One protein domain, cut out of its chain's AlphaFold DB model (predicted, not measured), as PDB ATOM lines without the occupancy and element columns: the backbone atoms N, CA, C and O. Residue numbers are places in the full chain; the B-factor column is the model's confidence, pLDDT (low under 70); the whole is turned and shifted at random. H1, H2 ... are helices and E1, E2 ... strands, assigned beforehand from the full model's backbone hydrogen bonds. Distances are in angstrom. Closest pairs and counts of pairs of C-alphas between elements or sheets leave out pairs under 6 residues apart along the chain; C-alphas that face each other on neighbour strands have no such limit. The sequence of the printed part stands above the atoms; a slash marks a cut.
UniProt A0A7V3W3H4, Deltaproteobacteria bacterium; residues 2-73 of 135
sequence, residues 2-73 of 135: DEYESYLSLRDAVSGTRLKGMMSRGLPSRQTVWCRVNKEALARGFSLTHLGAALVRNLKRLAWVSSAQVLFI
ATOM      1  N   ASP A   2      35.952  15.570  43.398       85.19
ATOM      2  CA  ASP A   2      37.274  15.301  43.965       85.19
ATOM      3  C   ASP A   2      38.247  16.458  43.657       85.19
ATOM      4  O   ASP A   2      37.913  17.425  42.955       85.19
ATOM      5  N   GLU A   3      39.437  16.413  44.245       86.62
ATOM      6  CA  GLU A   3      40.469  17.438  44.085       86.62
ATOM      7  C   GLU A   3      40.913  17.569  42.619       86.62
ATOM      8  O   GLU A   3      41.192  18.677  42.153       86.62
ATOM      9  N   TYR A   4      40.908  16.464  41.871       88.38
ATOM     10  CA  TYR A   4      41.287  16.436  40.462       88.38
ATOM     11  C   TYR A   4      40.268  17.153  39.577       88.38
ATOM     12  O   TYR A   4      40.614  18.078  38.842       88.38
ATOM     13  N   GLU A   5      38.989  16.813  39.712       91.00
ATOM     14  CA  GLU A   5      37.893  17.482  39.013       91.00
ATOM     15  C   GLU A   5      37.834  18.979  39.347       91.00
ATOM     16  O   GLU A   5      37.488  19.816  38.501       91.00
ATOM     17  N   SER A   6      38.149  19.332  40.595       92.12
ATOM     18  CA  SER A   6      38.208  20.721  41.057       92.12
ATOM     19  C   SER A   6      39.347  21.482  40.374       92.12
ATOM     20  O   SER A   6      39.107  22.563  39.830       92.12
ATOM     21  N   TYR A   7      40.545  20.893  40.311       91.56
ATOM     22  CA  TYR A   7      41.688  21.436  39.575       91.56
ATOM     23  C   TYR A   7      41.377  21.636  38.084       91.56
ATOM     24  O   TYR A   7      41.565  22.742  37.567       91.56
ATOM     25  N   LEU A   8      40.834  20.616  37.409       92.06
ATOM     26  CA  LEU A   8      40.462  20.707  35.992       92.06
ATOM     27  C   LEU A   8      39.484  21.857  35.746       92.06
ATOM     28  O   LEU A   8      39.673  22.656  34.836       92.06
ATOM     29  N   SER A   9      38.490  22.014  36.620       95.31
ATOM     30  CA  SER A   9      37.500  23.083  36.479       95.31
ATOM     31  C   SER A   9      38.091  24.484  36.642       95.31
ATOM     32  O   SER A   9      37.688  25.397  35.922       95.31
ATOM     33  N   LEU A  10      39.051  24.672  37.556       94.62
ATOM     34  CA  LEU A  10      39.767  25.948  37.698       94.62
ATOM     35  C   LEU A  10      40.613  26.238  36.457       94.62
ATOM     36  O   LEU A  10      40.546  27.336  35.901       94.62
ATOM     37  N   ARG A  11      41.377  25.243  35.995       92.00
ATOM     38  CA  ARG A  11      42.215  25.336  34.794       92.00
ATOM     39  C   ARG A  11      41.383  25.678  33.558       92.00
ATOM     40  O   ARG A  11      41.766  26.547  32.771       92.00
ATOM     41  N   ASP A  12      40.239  25.029  33.397       93.94
ATOM     42  CA  ASP A  12      39.346  25.224  32.257       93.94
ATOM     43  C   ASP A  12      38.657  26.596  32.322       93.94
ATOM     44  O   ASP A  12      38.563  27.286  31.307       93.94
ATOM     45  N   ALA A  13      38.276  27.072  33.513       96.06
ATOM     46  CA  ALA A  13      37.758  28.431  33.695       96.06
ATOM     47  C   ALA A  13      38.789  29.513  33.314       96.06
ATOM     48  O   ALA A  13      38.440  30.507  32.669       96.06
ATOM     49  N   VAL A  14      40.065  29.318  33.669       93.69
ATOM     50  CA  VAL A  14      41.154  30.240  33.310       93.69
ATOM     51  C   VAL A  14      41.434  30.185  31.808       93.69
ATOM     52  O   VAL A  14      41.338  31.209  31.124       93.69
ATOM     53  N   SER A  15      41.722  28.997  31.274       90.50
ATOM     54  CA  SER A  15      42.083  28.788  29.863       90.50
ATOM     55  C   SER A  15      40.930  29.055  28.890       90.50
ATOM     56  O   SER A  15      41.163  29.397  27.729       90.50
ATOM     57  N   GLY A  16      39.684  28.964  29.357       91.50
ATOM     58  CA  GLY A  16      38.466  29.315  28.633       91.50
ATOM     59  C   GLY A  16      38.203  30.820  28.537       91.50
ATOM     60  O   GLY A  16      37.266  31.233  27.855       91.50
ATOM     61  N   THR A  17      39.021  31.667  29.166       94.62
ATOM     62  CA  THR A  17      38.847  33.122  29.094       94.62
ATOM     63  C   THR A  17      39.060  33.620  27.665       94.62
ATOM     64  O   THR A  17      40.057  33.309  27.012       94.62
ATOM     65  N   ARG A  18      38.088  34.377  27.148       93.19
ATOM     66  CA  ARG A  18      38.113  34.963  25.803       93.19
ATOM     67  C   ARG A  18      37.810  36.450  25.902       93.19
ATOM     68  O   ARG A  18      36.805  36.840  26.491       93.19
ATOM     69  N   LEU A  19      38.666  37.269  25.302       95.81
ATOM     70  CA  LEU A  19      38.461  38.706  25.154       95.81
ATOM     71  C   LEU A  19      38.717  39.093  23.703       95.81
ATOM     72  O   LEU A  19      39.689  38.647  23.091       95.81
ATOM     73  N   LYS A  20      37.835  39.921  23.138       96.44
ATOM     74  CA  LYS A  20      37.959  40.369  21.748       96.44
ATOM     75  C   LYS A  20      39.292  41.099  21.554       96.44
ATOM     76  O   LYS A  20      39.607  42.024  22.295       96.44
ATOM     77  N   GLY A  21      40.050  40.681  20.541       95.88
ATOM     78  CA  GLY A  21      41.361  41.252  20.222       95.88
ATOM     79  C   GLY A  21      42.516  40.740  21.087       95.88
ATOM     80  O   GLY A  21      43.644  41.169  20.863       95.88
ATOM     81  N   MET A  22      42.275  39.807  22.014       95.88
ATOM     82  CA  MET A  22      43.316  39.089  22.751       95.88
ATOM     83  C   MET A  22      43.416  37.635  22.271       95.88
ATOM     84  O   MET A  22      42.410  36.963  22.055       95.88
ATOM     85  N   MET A  23      44.645  37.137  22.151       94.75
ATOM     86  CA  MET A  23      44.968  35.729  21.937       94.75
ATOM     87  C   MET A  23      45.785  35.221  23.124       94.75
ATOM     88  O   MET A  23      46.694  35.911  23.583       94.75
ATOM     89  N   SER A  24      45.468  34.018  23.601       92.38
ATOM     90  CA  SER A  24      46.226  33.300  24.626       92.38
ATOM     91  C   SER A  24      46.506  31.875  24.161       92.38
ATOM     92  O   SER A  24      45.578  31.161  23.776       92.38
ATOM     93  N   ARG A  25      47.764  31.441  24.237       89.75
ATOM     94  CA  ARG A  25      48.184  30.070  23.930       89.75
ATOM     95  C   ARG A  25      48.996  29.501  25.086       89.75
ATOM     96  O   ARG A  25      50.050  30.036  25.413       89.75
ATOM     97  N   GLY A  26      48.522  28.407  25.674       86.19
ATOM     98  CA  GLY A  26      49.296  27.655  26.659       86.19
ATOM     99  C   GLY A  26      50.492  26.957  26.010       86.19
ATOM    100  O   GLY A  26      50.376  26.406  24.914       86.19
ATOM    101  N   LEU A  27      51.633  26.986  26.690       82.88
ATOM    102  CA  LEU A  27      52.854  26.260  26.349       82.88
ATOM    103  C   LEU A  27      53.208  25.358  27.543       82.88
ATOM    104  O   LEU A  27      54.009  25.769  28.387       82.88
ATOM    105  N   PRO A  28      52.602  24.156  27.644       71.88
ATOM    106  CA  PRO A  28      52.722  23.296  28.824       71.88
ATOM    107  C   PRO A  28      54.171  22.957  29.178       71.88
ATOM    108  O   PRO A  28      54.557  23.064  30.335       71.88
ATOM    109  N   SER A  29      55.006  22.683  28.170       71.12
ATOM    110  CA  SER A  29      56.432  22.369  28.348       71.12
ATOM    111  C   SER A  29      57.275  23.508  28.928       71.12
ATOM    112  O   SER A  29      58.411  23.283  29.323       71.12
ATOM    113  N   ARG A  30      56.749  24.740  28.958       67.12
ATOM    114  CA  ARG A  30      57.430  25.923  29.507       67.12
ATOM    115  C   ARG A  30      56.662  26.570  30.656       67.12
ATOM    116  O   ARG A  30      57.014  27.677  31.047       67.12
ATOM    117  N   GLN A  31      55.560  25.962  31.103       75.19
ATOM    118  CA  GLN A  31      54.650  26.537  32.106       75.19
ATOM    119  C   GLN A  31      54.279  28.002  31.812       75.19
ATOM    120  O   GLN A  31      54.075  28.819  32.703       75.19
ATOM    121  N   THR A  32      54.214  28.354  30.528       83.94
ATOM    122  CA  THR A  32      54.032  29.733  30.073       83.94
ATOM    123  C   THR A  32      52.726  29.847  29.309       83.94
ATOM    124  O   THR A  32      52.360  28.959  28.536       83.94
ATOM    125  N   VAL A  33      52.045  30.979  29.458       88.75
ATOM    126  CA  VAL A  33      50.952  31.367  28.568       88.75
ATOM    127  C   VAL A  33      51.443  32.494  27.677       88.75
ATOM    128  O   VAL A  33      51.794  33.573  28.148       88.75
ATOM    129  N   TRP A  34      51.461  32.256  26.369       91.38
ATOM    130  CA  TRP A  34      51.753  33.303  25.405       91.38
ATOM    131  C   TRP A  34      50.492  34.119  25.143       91.38
ATOM    132  O   TRP A  34      49.558  33.641  24.499       91.38
ATOM    133  N   CYS A  35      50.491  35.362  25.612       92.88
ATOM    134  CA  CYS A  35      49.425  36.324  25.363       92.88
ATOM    135  C   CYS A  35      49.829  37.352  24.296       92.88
ATOM    136  O   CYS A  35      50.968  37.819  24.265       92.88
ATOM    137  N   ARG A  36      48.888  37.736  23.429       95.31
ATOM    138  CA  ARG A  36      49.017  38.871  22.501       95.31
ATOM    139  C   ARG A  36      47.722  39.673  22.482       95.31
ATOM    140  O   ARG A  36      46.644  39.093  22.557       95.31
ATOM    141  N   VAL A  37      47.831  40.987  22.324       96.88
ATOM    142  CA  VAL A  37      46.689  41.898  22.168       96.88
ATOM    143  C   VAL A  37      46.871  42.672  20.867       96.88
ATOM    144  O   VAL A  37      47.973  43.138  20.574       96.88
ATOM    145  N   ASN A  38      45.824  42.773  20.051       96.94
ATOM    146  CA  ASN A  38      45.888  43.520  18.801       96.94
ATOM    147  C   ASN A  38      45.827  45.041  19.050       96.94
ATOM    148  O   ASN A  38      45.304  45.517  20.058       96.94
ATOM    149  N   LYS A  39      46.359  45.821  18.099       97.88
ATOM    150  CA  LYS A  39      46.428  47.287  18.218       97.88
ATOM    151  C   LYS A  39      45.047  47.938  18.344       97.88
ATOM    152  O   LYS A  39      44.892  48.906  19.075       97.88
ATOM    153  N   GLU A  40      44.041  47.384  17.671       98.06
ATOM    154  CA  GLU A  40      42.666  47.892  17.712       98.06
ATOM    155  C   GLU A  40      42.031  47.748  19.108       98.06
ATOM    156  O   GLU A  40      41.344  48.652  19.574       98.06
ATOM    157  N   ALA A  41      42.256  46.634  19.813       97.44
ATOM    158  CA  ALA A  41      41.777  46.464  21.184       97.44
ATOM    159  C   ALA A  41      42.471  47.434  22.144       97.44
ATOM    160  O   ALA A  41      41.795  48.022  22.985       97.44
ATOM    161  N   LEU A  42      43.779  47.656  21.980       97.12
ATOM    162  CA  LEU A  42      44.511  48.661  22.757       97.12
ATOM    163  C   LEU A  42      43.960  50.072  22.512       97.12
ATOM    164  O   LEU A  42      43.680  50.785  23.469       97.12
ATOM    165  N   ALA A  43      43.711  50.446  21.253       97.81
ATOM    166  CA  ALA A  43      43.117  51.739  20.901       97.81
ATOM    167  C   ALA A  43      41.703  51.932  21.485       97.81
ATOM    168  O   ALA A  43      41.299  53.056  21.766       97.81
ATOM    169  N   ARG A  44      40.964  50.839  21.714       96.81
ATOM    170  CA  ARG A  44      39.655  50.836  22.394       96.81
ATOM    171  C   ARG A  44      39.743  50.758  23.924       96.81
ATOM    172  O   ARG A  44      38.718  50.565  24.572       96.81
ATOM    173  N   GLY A  45      40.935  50.886  24.506       97.06
ATOM    174  CA  GLY A  45      41.127  50.945  25.956       97.06
ATOM    175  C   GLY A  45      41.316  49.594  26.647       97.06
ATOM    176  O   GLY A  45      41.161  49.513  27.865       97.06
ATOM    177  N   PHE A  46      41.655  48.525  25.917       97.56
ATOM    178  CA  PHE A  46      42.015  47.253  26.547       97.56
ATOM    179  C   PHE A  46      43.142  47.451  27.573       97.56
ATOM    180  O   PHE A  46      44.155  48.089  27.295       97.56
ATOM    181  N   SER A  47      42.989  46.842  28.748       96.25
ATOM    182  CA  SER A  47      43.969  46.889  29.837       96.25
ATOM    183  C   SER A  47      43.984  45.576  30.618       96.25
ATOM    184  O   SER A  47      43.056  44.770  30.514       96.25
ATOM    185  N   LEU A  48      45.005  45.366  31.452       96.38
ATOM    186  CA  LEU A  48      45.088  44.181  32.315       96.38
ATOM    187  C   LEU A  48      43.916  44.080  33.300       96.38
ATOM    188  O   LEU A  48      43.501  42.973  33.629       96.38
ATOM    189  N   THR A  49      43.296  45.199  33.683       96.81
ATOM    190  CA  THR A  49      42.059  45.204  34.480       96.81
ATOM    191  C   THR A  49      40.929  44.455  33.773       96.81
ATOM    192  O   THR A  49      40.198  43.699  34.410       96.81
ATOM    193  N   HIS A  50      40.808  44.597  32.448       97.38
ATOM    194  CA  HIS A  50      39.803  43.871  31.667       97.38
ATOM    195  C   HIS A  50      40.056  42.360  31.694       97.38
ATOM    196  O   HIS A  50      39.114  41.582  31.874       97.38
ATOM    197  N   LEU A  51      41.323  41.949  31.561       96.94
ATOM    198  CA  LEU A  51      41.734  40.550  31.652       96.94
ATOM    199  C   LEU A  51      41.500  39.976  33.051       96.94
ATOM    200  O   LEU A  51      40.841  38.947  33.180       96.94
ATOM    201  N   GLY A  52      41.969  40.660  34.095       97.50
ATOM    202  CA  GLY A  52      41.779  40.246  35.485       97.50
ATOM    203  C   GLY A  52      40.304  40.107  35.846       97.50
ATOM    204  O   GLY A  52      39.893  39.085  36.387       97.50
ATOM    205  N   ALA A  53      39.475  41.080  35.459       97.69
ATOM    206  CA  ALA A  53      38.040  41.015  35.697       97.69
ATOM    207  C   ALA A  53      37.381  39.840  34.956       97.69
ATOM    208  O   ALA A  53      36.481  39.202  35.498       97.69
ATOM    209  N   ALA A  54      37.819  39.522  33.732       97.62
ATOM    210  CA  ALA A  54      37.315  38.367  32.993       97.62
ATOM    211  C   ALA A  54      37.702  37.036  33.654       97.62
ATOM    212  O   ALA A  54      36.838  36.178  33.825       97.62
ATOM    213  N   LEU A  55      38.958  36.901  34.088       97.75
ATOM    214  CA  LEU A  55      39.452  35.734  34.823       97.75
ATOM    215  C   LEU A  55      38.672  35.519  36.126       97.75
ATOM    216  O   LEU A  55      38.139  34.434  36.353       97.75
ATOM    217  N   VAL A  56      38.522  36.569  36.944       98.06
ATOM    218  CA  VAL A  56      37.751  36.513  38.198       98.06
ATOM    219  C   VAL A  56      36.294  36.139  37.932       98.06
ATOM    220  O   VAL A  56      35.753  35.279  38.624       98.06
ATOM    221  N   ARG A  57      35.650  36.743  36.924       97.56
ATOM    222  CA  ARG A  57      34.267  36.398  36.556       97.56
ATOM    223  C   ARG A  57      34.131  34.934  36.157       97.56
ATOM    224  O   ARG A  57      33.171  34.302  36.576       97.56
ATOM    225  N   ASN A  58      35.061  34.400  35.366       97.69
ATOM    226  CA  ASN A  58      35.010  33.005  34.931       97.69
ATOM    227  C   ASN A  58      35.216  32.037  36.096       97.69
ATOM    228  O   ASN A  58      34.453  31.085  36.222       97.69
ATOM    229  N   LEU A  59      36.171  32.317  36.984       97.62
ATOM    230  CA  LEU A  59      36.380  31.528  38.199       97.62
ATOM    231  C   LEU A  59      35.140  31.537  39.100       97.62
ATOM    232  O   LEU A  59      34.697  30.483  39.543       97.62
ATOM    233  N   LYS A  60      34.511  32.701  39.296       97.06
ATOM    234  CA  LYS A  60      33.291  32.842  40.110       97.06
ATOM    235  C   LYS A  60      32.037  32.189  39.514       97.06
ATOM    236  O   LYS A  60      31.025  32.117  40.199       97.06
ATOM    237  N   ARG A  61      32.067  31.703  38.266       96.69
ATOM    238  CA  ARG A  61      30.974  30.868  37.722       96.69
ATOM    239  C   ARG A  61      30.959  29.468  38.332       96.69
ATOM    240  O   ARG A  61      29.941  28.787  38.269       96.69
ATOM    241  N   LEU A  62      32.075  29.031  38.911       96.88
ATOM    242  CA  LEU A  62      32.144  27.794  39.672       96.88
ATOM    243  C   LEU A  62      31.509  28.052  41.044       96.88
ATOM    244  O   LEU A  62      32.075  28.774  41.857       96.88
ATOM    245  N   ALA A  63      30.339  27.461  41.308       95.44
ATOM    246  CA  ALA A  63      29.524  27.760  42.496       95.44
ATOM    247  C   ALA A  63      30.240  27.562  43.850       95.44
ATOM    248  O   ALA A  63      29.829  28.125  44.858       95.44
ATOM    249  N   TRP A  64      31.310  26.767  43.875       95.19
ATOM    250  CA  TRP A  64      32.122  26.475  45.059       95.19
ATOM    251  C   TRP A  64      33.311  27.437  45.249       95.19
ATOM    252  O   TRP A  64      34.021  27.337  46.247       95.19
ATOM    253  N   VAL A  65      33.544  28.378  44.325       96.50
ATOM    254  CA  VAL A  65      34.582  29.414  44.455       96.50
ATOM    255  C   VAL A  65      34.018  30.603  45.233       96.50
ATOM    256  O   VAL A  65      33.241  31.398  44.707       96.50
ATOM    257  N   SER A  66      34.447  30.759  46.487       96.38
ATOM    258  CA  SER A  66      34.027  31.863  47.364       96.38
ATOM    259  C   SER A  66      34.648  33.208  46.969       96.38
ATOM    260  O   SER A  66      33.986  34.249  46.969       96.38
ATOM    261  N   SER A  67      35.926  33.199  46.592       96.88
ATOM    262  CA  SER A  67      36.683  34.394  46.223       96.88
ATOM    263  C   SER A  67      37.766  34.073  45.198       96.88
ATOM    264  O   SER A  67      38.298  32.967  45.182       96.88
ATOM    265  N   ALA A  68      38.104  35.053  44.361       96.69
ATOM    266  CA  ALA A  68      39.199  34.961  43.405       96.69
ATOM    267  C   ALA A  68      39.886  36.325  43.281       96.69
ATOM    268  O   ALA A  68      39.209  37.355  43.217       96.69
ATOM    269  N   GLN A  69      41.215  36.311  43.217       96.50
ATOM    270  CA  GLN A  69      42.057  37.483  42.999       96.50
ATOM    271  C   GLN A  69      43.027  37.187  41.856       96.50
ATOM    272  O   GLN A  69      43.483  36.058  41.695       96.50
ATOM    273  N   VAL A  70      43.329  38.209  41.059       95.56
ATOM    274  CA  VAL A  70      44.340  38.139  40.003       95.56
ATOM    275  C   VAL A  70      45.320  39.277  40.226       95.56
ATOM    276  O   VAL A  70      44.913  40.435  40.302       95.56
ATOM    277  N   LEU A  71      46.600  38.931  40.318       93.06
ATOM    278  CA  LEU A  71      47.706  39.873  40.399       93.06
ATOM    279  C   LEU A  71      48.481  39.827  39.081       93.06
ATOM    280  O   LEU A  71      48.870  38.752  38.628       93.06
ATOM    281  N   PHE A  72      48.702  40.990  38.472       93.75
ATOM    282  CA  PHE A  72      49.589  41.122  37.322       93.75
ATOM    283  C   PHE A  72      50.885  41.776  37.765       93.75
ATOM    284  O   PHE A  72      50.864  42.858  38.346       93.75
ATOM    285  N   ILE A  73      51.998  41.129  37.444       91.44
ATOM    286  CA  ILE A  73      53.335  41.645  37.707       91.44
ATOM    287  C   ILE A  73      53.958  41.931  36.354       91.44
ATOM    288  O   ILE A  73      54.163  41.033  35.539       91.44
TER     289      ILE A  73
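This is residues 2 to 73 of the 135 residues of a protein of Deltaproteobacteria bacterium (UniProt A0A7V3W3H4). Picture an open, slightly staggered line of two helices with a strand hairpin off one side: H1 and H3 run opposite ways and overlap by their last residues alone, while E1 and E2 form a two-stranded antiparallel hairpin whose tip, residues 27 to 32, sticks out. The short helix H2 sits at the far end of the long axis from the first turns of H1, and residues 60 to 73, with no named element, fold back beside H3. The printed part has 72 residues, with three named helices and two named strands in the order H1, E1, E2, H2, H3, and its class is mixed, helices and strands. It is only just compact, close to loose, with a radius of gyration of the C-alphas of 13.4 A, and its C-alphas span 43 by 29 by 21 A.

Start with H1, residues 3 to 15, and look at its residues 10 to 14, which alone touch H3, residues 48 to 59. H3 touches H1 with residues 55 to 59 alone, and the closest C-alphas of the two helices are those of Ala 13 and Asn 58, 5.5 A apart. The two helices run opposite ways at a shallow tilt of 34 degrees, only just short of steep. Next find E1, residues 22 to 27, and E2, residues 32 to 37, an antiparallel hairpin with 164 degrees between their directions. Look for N 25 and O 34, 2.9 A apart, and N 34 and O 25, 2.8 A apart, within hydrogen-bond range. H3 is apart from both strands. H2, residues 39 to 43, touches no helix; its closest C-alpha to E1 is that of Ala 41, 7.7 A from that of Met 22. In H1, H2 and H3 every O i to N i+4 pair is within hydrogen-bond range.

Find C-alpha 3 at (40.469, 17.438, 44.085), where H1 begins; it runs 18.3 A to Ser 15. E1 starts at Met 22 and measures 16.4 A, and E2 runs back over 16.3 A from Thr 32, whose C-alpha is at (54.032, 29.733, 30.073). H2 spans 6.2 A from Lys 39 to Ala 43. H3 runs 16.4 A from Leu 48 to C-alpha 59 at (36.380, 31.528, 38.199).

The C-alphas farthest apart are those of Asp 2 and Ala 43, at 43.5 A. The printed part has no cut. No link is long: E1 to E2, E2 to H2 and H2 to H3 are tight, and H1 to E1 is short. The mean pLDDT of the printed part is 93.1, and Arg 30, in the tip of the hairpin, is the one printed residue under 70.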